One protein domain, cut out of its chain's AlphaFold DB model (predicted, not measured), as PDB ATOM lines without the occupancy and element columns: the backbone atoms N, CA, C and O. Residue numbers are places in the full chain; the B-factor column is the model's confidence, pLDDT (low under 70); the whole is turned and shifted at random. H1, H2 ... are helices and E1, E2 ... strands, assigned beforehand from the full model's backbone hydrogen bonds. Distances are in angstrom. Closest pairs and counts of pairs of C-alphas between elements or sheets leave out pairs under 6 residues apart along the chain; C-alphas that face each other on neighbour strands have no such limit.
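What this domain is: This is residues 130 to 198 of the 335 residues of a protein of Candidatus Altiarchaeales archaeon (UniProt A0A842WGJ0). A small antiparallel sheet of three strands, E3, E4 and E5, has two short helices, H1 and H2, over one face and touching each other, and a separate hairpin of E1 and E2 makes the far end of the domain. A stretch with no named element, residues 130 to 141, comes before that hairpin. The printed part has 69 residues, with elements in the order E1 E2 H1 E3 E4 E5 H2; the class is mixed, helices and strands. It is compact, with a radius of gyration of the C-alphas of 12.0 A and spans of 35 by 25 by 19 A.

Where its parts are: Find C-alpha 142 at (-14.958, -9.801, -24.714); there E1 begins, residues 142 to 146, 12.2 A long. E2 follows, residues 149 to 153, 12.1 A, then H1, residues 158 to 164, 9.9 A. From C-alpha 169 at (-23.458, -17.910, -25.666), E3 runs to residue 174, 16.7 A. E4 is residues 180 to 185, 15.7 A; E5 is residues 191 to 193, 7.0 A. H2, residues 194 to 198, 6.2 A, ends at (-22.823, -20.409, -12.359).

How they stand to each other: Look first at E3, E4 and E5, a meander, each strand the antiparallel neighbour of the one before: N 171 and O 183 are 2.8 A apart, N 184 and O 192 2.8 A, within hydrogen-bond range. H1 and H2 are on the same face of this sheet and touch, C-alphas of Val 159 and Tyr 198 closest at 5.9 A. H1 lies over E3, along the strands at 19 degrees on the local plane. Every O i to N i+4 pair in H1 and H2 is within hydrogen-bond range. In the hairpin E1 and E2, N 144 and O 151 are 2.8 A apart; E2 is apart from E3.

The domain as a whole: The C-alphas of Asn 147 and Asn 188, the two farthest apart, are 38.2 A from each other. The printed part has no cut, and the links between its named elements are tight. Mean pLDDT of the printed part is 86.3; residues 130, 135 and 137 are under 70.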
ATOM      1  N   GLY A 130     -15.172  -0.958 -19.217       69.00
ATOM      2  CA  GLY A 130     -16.593  -0.718 -19.503       69.00
ATOM      3  C   GLY A 130     -16.882   0.243 -20.662       69.00
ATOM      4  O   GLY A 130     -18.046   0.441 -21.030       69.00
ATOM      5  N   ASP A 131     -15.842   0.845 -21.234       76.06
ATOM      6  CA  ASP A 131     -15.951   1.730 -22.396       76.06
ATOM      7  C   ASP A 131     -15.856   0.942 -23.710       76.06
ATOM      8  O   ASP A 131     -16.267   1.430 -24.759       76.06
ATOM      9  N   CYS A 132     -15.357  -0.296 -23.651       78.81
ATOM     10  CA  CYS A 132     -15.141  -1.141 -24.812       78.81
ATOM     11  C   CYS A 132     -16.377  -2.020 -25.116       78.81
ATOM     12  O   CYS A 132     -16.274  -3.239 -25.154       78.81
ATOM     13  N   ILE A 133     -17.573  -1.442 -25.283       74.12
ATOM     14  CA  ILE A 133     -18.774  -2.223 -25.646       74.12
ATOM     15  C   ILE A 133     -19.223  -1.821 -27.052       74.12
ATOM     16  O   ILE A 133     -19.575  -0.655 -27.240       74.12
ATOM     17  N   PRO A 134     -19.234  -2.739 -28.032       70.62
ATOM     18  CA  PRO A 134     -19.747  -2.429 -29.360       70.62
ATOM     19  C   PRO A 134     -21.255  -2.138 -29.308       70.62
ATOM     20  O   PRO A 134     -21.986  -2.744 -28.522       70.62
ATOM     21  N   GLU A 135     -21.739  -1.233 -30.168       66.06
ATOM     22  CA  GLU A 135     -23.180  -0.935 -30.293       66.06
ATOM     23  C   GLU A 135     -23.992  -2.187 -30.666       66.06
ATOM     24  O   GLU A 135     -25.141  -2.344 -30.247       66.06
ATOM     25  N   VAL A 136     -23.371  -3.112 -31.403       70.81
ATOM     26  CA  VAL A 136     -23.916  -4.436 -31.696       70.81
ATOM     27  C   VAL A 136     -23.187  -5.455 -30.832       70.81
ATOM     28  O   VAL A 136     -22.012  -5.739 -31.042       70.81
ATOM     29  N   ALA A 137     -23.883  -6.002 -29.838       67.19
ATOM     30  CA  ALA A 137     -23.311  -6.996 -28.940       67.19
ATOM     31  C   ALA A 137     -23.018  -8.304 -29.693       67.19
ATOM     32  O   ALA A 137     -23.932  -9.082 -29.984       67.19
ATOM     33  N   GLU A 138     -21.744  -8.556 -29.981       80.69
ATOM     34  CA  GLU A 138     -21.285  -9.846 -30.484       80.69
ATOM     35  C   GLU A 138     -21.317 -10.906 -29.379       80.69
ATOM     36  O   GLU A 138     -21.072 -10.636 -28.199       80.69
ATOM     37  N   TYR A 139     -21.651 -12.139 -29.759       84.44
ATOM     38  CA  TYR A 139     -21.654 -13.259 -28.827       84.44
ATOM     39  C   TYR A 139     -20.245 -13.805 -28.643       84.44
ATOM     40  O   TYR A 139     -19.520 -13.989 -29.616       84.44
ATOM     41  N   ASN A 140     -19.910 -14.176 -27.410       86.62
ATOM     42  CA  ASN A 140     -18.650 -14.835 -27.047       86.62
ATOM     43  C   ASN A 140     -17.390 -13.994 -27.294       86.62
ATOM     44  O   ASN A 140     -16.287 -14.530 -27.219       86.62
ATOM     45  N   VAL A 141     -17.544 -12.689 -27.516       83.75
ATOM     46  CA  VAL A 141     -16.430 -11.750 -27.623       83.75
ATOM     47  C   VAL A 141     -16.411 -10.873 -26.381       83.75
ATOM     48  O   VAL A 141     -17.425 -10.299 -25.976       83.75
ATOM     49  N   ARG A 142     -15.245 -10.791 -25.745       85.38
ATOM     50  CA  ARG A 142     -14.958  -9.801 -24.714       85.38
ATOM     51  C   ARG A 142     -14.065  -8.748 -25.341       85.38
ATOM     52  O   ARG A 142     -13.140  -9.099 -26.060       85.38
ATOM     53  N   TYR A 143     -14.289  -7.485 -25.018       85.25
ATOM     54  CA  TYR A 143     -13.342  -6.433 -25.355       85.25
ATOM     55  C   TYR A 143     -12.699  -5.905 -24.079       85.25
ATOM     56  O   TYR A 143     -13.349  -5.764 -23.039       85.25
ATOM     57  N   GLU A 144     -11.406  -5.637 -24.154       84.56
ATOM     58  CA  GLU A 144     -10.616  -5.074 -23.071       84.56
ATOM     59  C   GLU A 144      -9.923  -3.796 -23.536       84.56
ATOM     60  O   GLU A 144      -9.542  -3.648 -24.698       84.56
ATOM     61  N   CYS A 145      -9.756  -2.861 -22.600       83.44
ATOM     62  CA  CYS A 145      -9.055  -1.615 -22.858       83.44
ATOM     63  C   CYS A 145      -7.552  -1.841 -22.770       83.44
ATOM     64  O   CYS A 145      -6.990  -1.882 -21.674       83.44
ATOM     65  N   VAL A 146      -6.890  -1.933 -23.918       84.94
ATOM     66  CA  VAL A 146      -5.442  -2.120 -24.004       84.94
ATOM     67  C   VAL A 146      -4.829  -0.890 -24.661       84.94
ATOM     68  O   VAL A 146      -5.092  -0.594 -25.824       84.94
ATOM     69  N   ASN A 147      -4.015  -0.149 -23.903       84.94
ATOM     70  CA  ASN A 147      -3.350   1.083 -24.355       84.94
ATOM     71  C   ASN A 147      -4.308   2.123 -24.969       84.94
ATOM     72  O   ASN A 147      -3.975   2.790 -25.946       84.94
ATOM     73  N   GLY A 148      -5.502   2.261 -24.386       77.69
ATOM     74  CA  GLY A 148      -6.510   3.209 -24.855       77.69
ATOM     75  C   GLY A 148      -7.250   2.753 -26.110       77.69
ATOM     76  O   GLY A 148      -7.822   3.584 -26.801       77.69
ATOM     77  N   SER A 149      -7.226   1.464 -26.449       78.62
ATOM     78  CA  SER A 149      -7.971   0.897 -27.578       78.62
ATOM     79  C   SER A 149      -8.694  -0.378 -27.155       78.62
ATOM     80  O   SER A 149      -8.155  -1.169 -26.381       78.62
ATOM     81  N   CYS A 150      -9.904  -0.582 -27.675       82.00
ATOM     82  CA  CYS A 150     -10.635  -1.835 -27.499       82.00
ATOM     83  C   CYS A 150      -9.932  -2.953 -28.259       82.00
ATOM     84  O   CYS A 150      -9.786  -2.870 -29.478       82.00
ATOM     85  N   GLN A 151      -9.531  -4.003 -27.557       86.12
ATOM     86  CA  GLN A 151      -9.008  -5.218 -28.169       86.12
ATOM     87  C   GLN A 151      -9.863  -6.403 -27.760       86.12
ATOM     88  O   GLN A 151     -10.309  -6.485 -26.616       86.12
ATOM     89  N   GLU A 152     -10.086  -7.320 -28.696       87.00
ATOM     90  CA  GLU A 152     -10.737  -8.587 -28.394       87.00
ATOM     91  C   GLU A 152      -9.889  -9.401 -27.420       87.00
ATOM     92  O   GLU A 152      -8.663  -9.481 -27.528       87.00
ATOM     93  N   SER A 153     -10.562 -10.018 -26.464       85.81
ATOM     94  CA  SER A 153      -9.973 -10.850 -25.431       85.81
ATOM     95  C   SER A 153     -10.829 -12.097 -25.249       85.81
ATOM     96  O   SER A 153     -12.049 -12.084 -25.436       85.81
ATOM     97  N   ALA A 154     -10.184 -13.205 -24.899       85.12
ATOM     98  CA  ALA A 154     -10.883 -14.449 -24.624       85.12
ATOM     99  C   ALA A 154     -11.454 -14.439 -23.200       85.12
ATOM    100  O   ALA A 154     -10.835 -13.955 -22.250       85.12
ATOM    101  N   PHE A 155     -12.621 -15.051 -23.035       86.62
ATOM    102  CA  PHE A 155     -13.134 -15.389 -21.717       86.62
ATOM    103  C   PHE A 155     -12.287 -16.516 -21.114       86.62
ATOM    104  O   PHE A 155     -12.237 -17.612 -21.663       86.62
ATOM    105  N   THR A 156     -11.597 -16.233 -20.011       86.62
ATOM    106  CA  THR A 156     -10.678 -17.184 -19.356       86.62
ATOM    107  C   THR A 156     -11.057 -17.494 -17.913       86.62
ATOM    108  O   THR A 156     -10.444 -18.358 -17.294       86.62
ATOM    109  N   ASP A 157     -12.056 -16.806 -17.364       90.81
ATOM    110  CA  ASP A 157     -12.539 -17.064 -16.015       90.81
ATOM    111  C   ASP A 157     -13.495 -18.269 -15.973       90.81
ATOM    112  O   ASP A 157     -14.174 -18.595 -16.955       90.81
ATOM    113  N   ASP A 158     -13.564 -18.923 -14.811       90.25
ATOM    114  CA  ASP A 158     -14.365 -20.137 -14.605       90.25
ATOM    115  C   ASP A 158     -15.859 -19.918 -14.889       90.25
ATOM    116  O   ASP A 158     -16.542 -20.825 -15.363       90.25
ATOM    117  N   VAL A 159     -16.379 -18.717 -14.615       93.50
ATOM    118  CA  VAL A 159     -17.807 -18.390 -14.753       93.50
ATOM    119  C   VAL A 159     -18.190 -18.318 -16.227       93.50
ATOM    120  O   VAL A 159     -19.192 -18.902 -16.648       93.50
ATOM    121  N   SER A 160     -17.366 -17.641 -17.020       93.44
ATOM    122  CA  SER A 160     -17.543 -17.547 -18.464       93.44
ATOM    123  C   SER A 160     -17.335 -18.893 -19.151       93.44
ATOM    124  O   SER A 160     -18.175 -19.332 -19.940       93.44
ATOM    125  N   THR A 161     -16.267 -19.598 -18.786       91.56
ATOM    126  CA  THR A 161     -15.960 -20.928 -19.330       91.56
ATOM    127  C   THR A 161     -17.098 -21.912 -19.050       91.56
ATOM    128  O   THR A 161     -17.532 -22.625 -19.949       91.56
ATOM    129  N   PHE A 162     -17.698 -21.865 -17.856       90.38
ATOM    130  CA  PHE A 162     -18.844 -22.702 -17.493       90.38
ATOM    131  C   PHE A 162     -20.066 -22.529 -18.413       90.38
ATOM    132  O   PHE A 162     -20.745 -23.519 -18.707       90.38
ATOM    133  N   CYS A 163     -20.354 -21.296 -18.849       93.56
ATOM    134  CA  CYS A 163     -21.426 -21.000 -19.807       93.56
ATOM    135  C   CYS A 163     -21.076 -21.532 -21.209       93.56
ATOM    136  O   CYS A 163     -21.884 -22.230 -21.825       93.56
ATOM    137  N   LEU A 164     -19.860 -21.254 -21.689       91.62
ATOM    138  CA  LEU A 164     -19.404 -21.644 -23.029       91.62
ATOM    139  C   LEU A 164     -19.286 -23.166 -23.198       91.62
ATOM    140  O   LEU A 164     -19.758 -23.704 -24.199       91.62
ATOM    141  N   ASP A 165     -18.746 -23.870 -22.202       88.31
ATOM    142  CA  ASP A 165     -18.559 -25.330 -22.220       88.31
ATOM    143  C   ASP A 165     -19.881 -26.102 -22.344       88.31
ATOM    144  O   ASP A 165     -19.905 -27.252 -22.777       88.31
ATOM    145  N   ARG A 166     -21.005 -25.469 -21.988       86.19
ATOM    146  CA  ARG A 166     -22.358 -26.037 -22.116       86.19
ATOM    147  C   ARG A 166     -23.038 -25.685 -23.437       86.19
ATOM    148  O   ARG A 166     -24.224 -25.959 -23.619       86.19
ATOM    149  N   GLY A 167     -22.296 -25.092 -24.370       85.81
ATOM    150  CA  GLY A 167     -22.795 -24.699 -25.685       85.81
ATOM    151  C   GLY A 167     -23.721 -23.482 -25.646       85.81
ATOM    152  O   GLY A 167     -24.507 -23.276 -26.571       85.81
ATOM    153  N   HIS A 168     -23.668 -22.691 -24.574       93.00
ATOM    154  CA  HIS A 168     -24.392 -21.429 -24.476       93.00
ATOM    155  C   HIS A 168     -23.533 -20.278 -25.001       93.00
ATOM    156  O   HIS A 168     -22.349 -20.443 -25.299       93.00
ATOM    157  N   ARG A 169     -24.142 -19.103 -25.163       94.12
ATOM    158  CA  ARG A 169     -23.458 -17.910 -25.666       94.12
ATOM    159  C   ARG A 169     -23.362 -16.864 -24.573       94.12
ATOM    160  O   ARG A 169     -24.315 -16.681 -23.829       94.12
ATOM    161  N   ILE A 170     -22.257 -16.139 -24.502       94.31
ATOM    162  CA  ILE A 170     -22.117 -14.995 -23.602       94.31
ATOM    163  C   ILE A 170     -22.446 -13.722 -24.369       94.31
ATOM    164  O   ILE A 170     -21.978 -13.537 -25.491       94.31
ATOM    165  N   GLN A 171     -23.223 -12.840 -23.752       92.31
ATOM    166  CA  GLN A 171     -23.469 -11.490 -24.237       92.31
ATOM    167  C   GLN A 171     -23.072 -10.476 -23.164       92.31
ATOM    168  O   GLN A 171     -23.510 -10.571 -22.016       92.31
ATOM    169  N   MET A 172     -22.260  -9.490 -23.536       89.75
ATOM    170  CA  MET A 172     -21.932  -8.367 -22.662       89.75
ATOM    171  C   MET A 172     -23.003  -7.282 -22.777       89.75
ATOM    172  O   MET A 172     -23.443  -6.945 -23.876       89.75
ATOM    173  N   ARG A 173     -23.434  -6.736 -21.639       87.69
ATOM    174  CA  ARG A 173     -24.438  -5.669 -21.563       87.69
ATOM    175  C   ARG A 173     -23.979  -4.557 -20.632       87.69
ATOM    176  O   ARG A 173     -23.161  -4.780 -19.742       87.69
ATOM    177  N   LYS A 174     -24.540  -3.361 -20.823       85.12
ATOM    178  CA  LYS A 174     -24.317  -2.193 -19.964       85.12
ATOM    179  C   LYS A 174     -25.583  -1.888 -19.174       85.12
ATOM    180  O   LYS A 174     -26.676  -1.826 -19.735       85.12
ATOM    181  N   HIS A 175     -25.447  -1.711 -17.869       84.81
ATOM    182  CA  HIS A 175     -26.498  -1.167 -17.024       84.81
ATOM    183  C   HIS A 175     -26.664   0.331 -17.297       84.81
ATOM    184  O   HIS A 175     -25.746   1.005 -17.760       84.81
ATOM    185  N   VAL A 176     -27.818   0.883 -16.915       81.06
ATOM    186  CA  VAL A 176     -28.074   2.336 -16.962       81.06
ATOM    187  C   VAL A 176     -27.087   3.159 -16.123       81.06
ATOM    188  O   VAL A 176     -26.911   4.345 -16.373       81.06
ATOM    189  N   THR A 177     -26.432   2.533 -15.140       83.31
ATOM    190  CA  THR A 177     -25.375   3.136 -14.314       83.31
ATOM    191  C   THR A 177     -24.032   3.229 -15.040       83.31
ATOM    192  O   THR A 177     -23.122   3.890 -14.551       83.31
ATOM    193  N   GLY A 178     -23.897   2.571 -16.195       78.88
ATOM    194  CA  GLY A 178     -22.650   2.440 -16.939       78.88
ATOM    195  C   GLY A 178     -21.840   1.188 -16.590       78.88
ATOM    196  O   GLY A 178     -20.869   0.895 -17.282       78.88
ATOM    197  N   GLU A 179     -22.236   0.422 -15.572       84.31
ATOM    198  CA  GLU A 179     -21.565  -0.831 -15.218       84.31
ATOM    199  C   GLU A 179     -21.842  -1.924 -16.253       84.31
ATOM    200  O   GLU A 179     -22.962  -2.073 -16.738       84.31
ATOM    201  N   THR A 180     -20.827  -2.713 -16.589       86.38
ATOM    202  CA  THR A 180     -20.974  -3.839 -17.514       86.38
ATOM    203  C   THR A 180     -21.256  -5.127 -16.769       86.38
ATOM    204  O   THR A 180     -20.605  -5.415 -15.765       86.38
ATOM    205  N   TYR A 181     -22.159  -5.940 -17.297       91.12
ATOM    206  CA  TYR A 181     -22.448  -7.276 -16.791       91.12
ATOM    207  C   TYR A 181     -22.542  -8.270 -17.949       91.12
ATOM    208  O   TYR A 181     -22.708  -7.897 -19.111       91.12
ATOM    209  N   LEU A 182     -22.385  -9.549 -17.625       94.81
ATOM    210  CA  LEU A 182     -22.380 -10.638 -18.593       94.81
ATOM    211  C   LEU A 182     -23.656 -11.465 -18.445       94.81
ATOM    212  O   LEU A 182     -24.059 -11.815 -17.335       94.81
ATOM    213  N   MET A 183     -24.256 -11.810 -19.577       95.50
ATOM    214  CA  MET A 183     -25.422 -12.679 -19.671       95.50
ATOM    215  C   MET A 183     -25.037 -13.983 -20.362       95.50
ATOM    216  O   MET A 183     -24.422 -13.956 -21.426       95.50
ATOM    217  N   CYS A 184     -25.423 -15.116 -19.784       95.75
ATOM    218  CA  CYS A 184     -25.428 -16.405 -20.466       95.75
ATOM    219  C   CYS A 184     -26.760 -16.547 -21.208       95.75
ATOM    220  O   CYS A 184     -27.816 -16.610 -20.581       95.75
ATOM    221  N   VAL A 185     -26.705 -16.562 -22.536       94.56
ATOM    222  CA  VAL A 185     -27.840 -16.697 -23.451       94.56
ATOM    223  C   VAL A 185     -27.909 -18.138 -23.938       94.56
ATOM    224  O   VAL A 185     -27.004 -18.649 -24.611       94.56
ATOM    225  N   PHE A 186     -29.007 -18.798 -23.606       92.19
ATOM    226  CA  PHE A 186     -29.225 -20.210 -23.869       92.19
ATOM    227  C   PHE A 186     -29.796 -20.444 -25.274       92.19
ATOM    228  O   PHE A 186     -30.296 -19.537 -25.944       92.19
ATOM    229  N   SER A 187     -29.743 -21.692 -25.744       85.50
ATOM    230  CA  SER A 187     -30.222 -22.067 -27.086       85.50
ATOM    231  C   SER A 187     -31.735 -21.907 -27.257       85.50
ATOM    232  O   SER A 187     -32.211 -21.741 -28.374       85.50
ATOM    233  N   ASN A 188     -32.490 -21.942 -26.158       79.50
ATOM    234  CA  ASN A 188     -33.933 -21.704 -26.146       79.50
ATOM    235  C   ASN A 188     -34.305 -20.210 -26.103       79.50
ATOM    236  O   ASN A 188     -35.490 -19.896 -26.071       79.50
ATOM    237  N   GLY A 189     -33.319 -19.305 -26.106       87.94
ATOM    238  CA  GLY A 189     -33.526 -17.858 -26.049       87.94
ATOM    239  C   GLY A 189     -33.664 -17.287 -24.638       87.94
ATOM    240  O   GLY A 189     -33.646 -16.069 -24.498       87.94
ATOM    241  N   ASN A 190     -33.748 -18.133 -23.607       89.56
ATOM    242  CA  ASN A 190     -33.699 -17.661 -22.229       89.56
ATOM    243  C   ASN A 190     -32.303 -17.109 -21.921       89.56
ATOM    244  O   ASN A 190     -31.312 -17.447 -22.580       89.56
ATOM    245  N   GLU A 191     -32.215 -16.297 -20.877       93.88
ATOM    246  CA  GLU A 191     -30.963 -15.670 -20.483       93.88
ATOM    247  C   GLU A 191     -30.860 -15.514 -18.971       93.88
ATOM    248  O   GLU A 191     -31.832 -15.219 -18.282       93.88
ATOM    249  N   CYS A 192     -29.651 -15.701 -18.457       94.31
ATOM    250  CA  CYS A 192     -29.331 -15.518 -17.051       94.31
ATOM    251  C   CYS A 192     -28.139 -14.585 -16.915       94.31
ATOM    252  O   CYS A 192     -27.196 -14.663 -17.702       94.31
ATOM    253  N   GLU A 193     -28.118 -13.777 -15.857       95.31
ATOM    254  CA  GLU A 193     -26.869 -13.165 -15.407       95.31
ATOM    255  C   GLU A 193     -25.858 -14.287 -15.133       95.31
ATOM    256  O   GLU A 193     -26.186 -15.298 -14.497       95.31
ATOM    257  N   ILE A 194     -24.657 -14.170 -15.706       95.44
ATOM    258  CA  ILE A 194     -23.752 -15.316 -15.847       95.44
ATOM    259  C   ILE A 194     -23.343 -15.894 -14.490       95.44
ATOM    260  O   ILE A 194     -23.239 -17.114 -14.341       95.44
ATOM    261  N   ARG A 195     -23.180 -15.040 -13.470       94.00
ATOM    262  CA  ARG A 195     -22.835 -15.489 -12.124       94.00
ATOM    263  C   ARG A 195     -24.006 -16.201 -11.466       94.00
ATOM    264  O   ARG A 195     -23.808 -17.228 -10.824       94.00
ATOM    265  N   SER A 196     -25.222 -15.710 -11.665       91.94
ATOM    266  CA  SER A 196     -26.439 -16.377 -11.206       91.94
ATOM    267  C   SER A 196     -26.603 -17.761 -11.832       91.94
ATOM    268  O   SER A 196     -26.997 -18.687 -11.124       91.94
ATOM    269  N   TYR A 197     -26.256 -17.934 -13.110       92.12
ATOM    270  CA  TYR A 197     -26.229 -19.255 -13.745       92.12
ATOM    271  C   TYR A 197     -25.159 -20.170 -13.125       92.12
ATOM    272  O   TYR A 197     -25.460 -21.289 -12.717       92.12
ATOM    273  N   TYR A 198     -23.935 -19.668 -12.963       90.19
ATOM    274  CA  TYR A 198     -22.823 -20.409 -12.359       90.19
ATOM    275  C   TYR A 198     -23.091 -20.852 -10.910       90.19
ATOM    276  O   TYR A 198     -22.825 -21.994 -10.530       90.19
TER     277      TYR A 198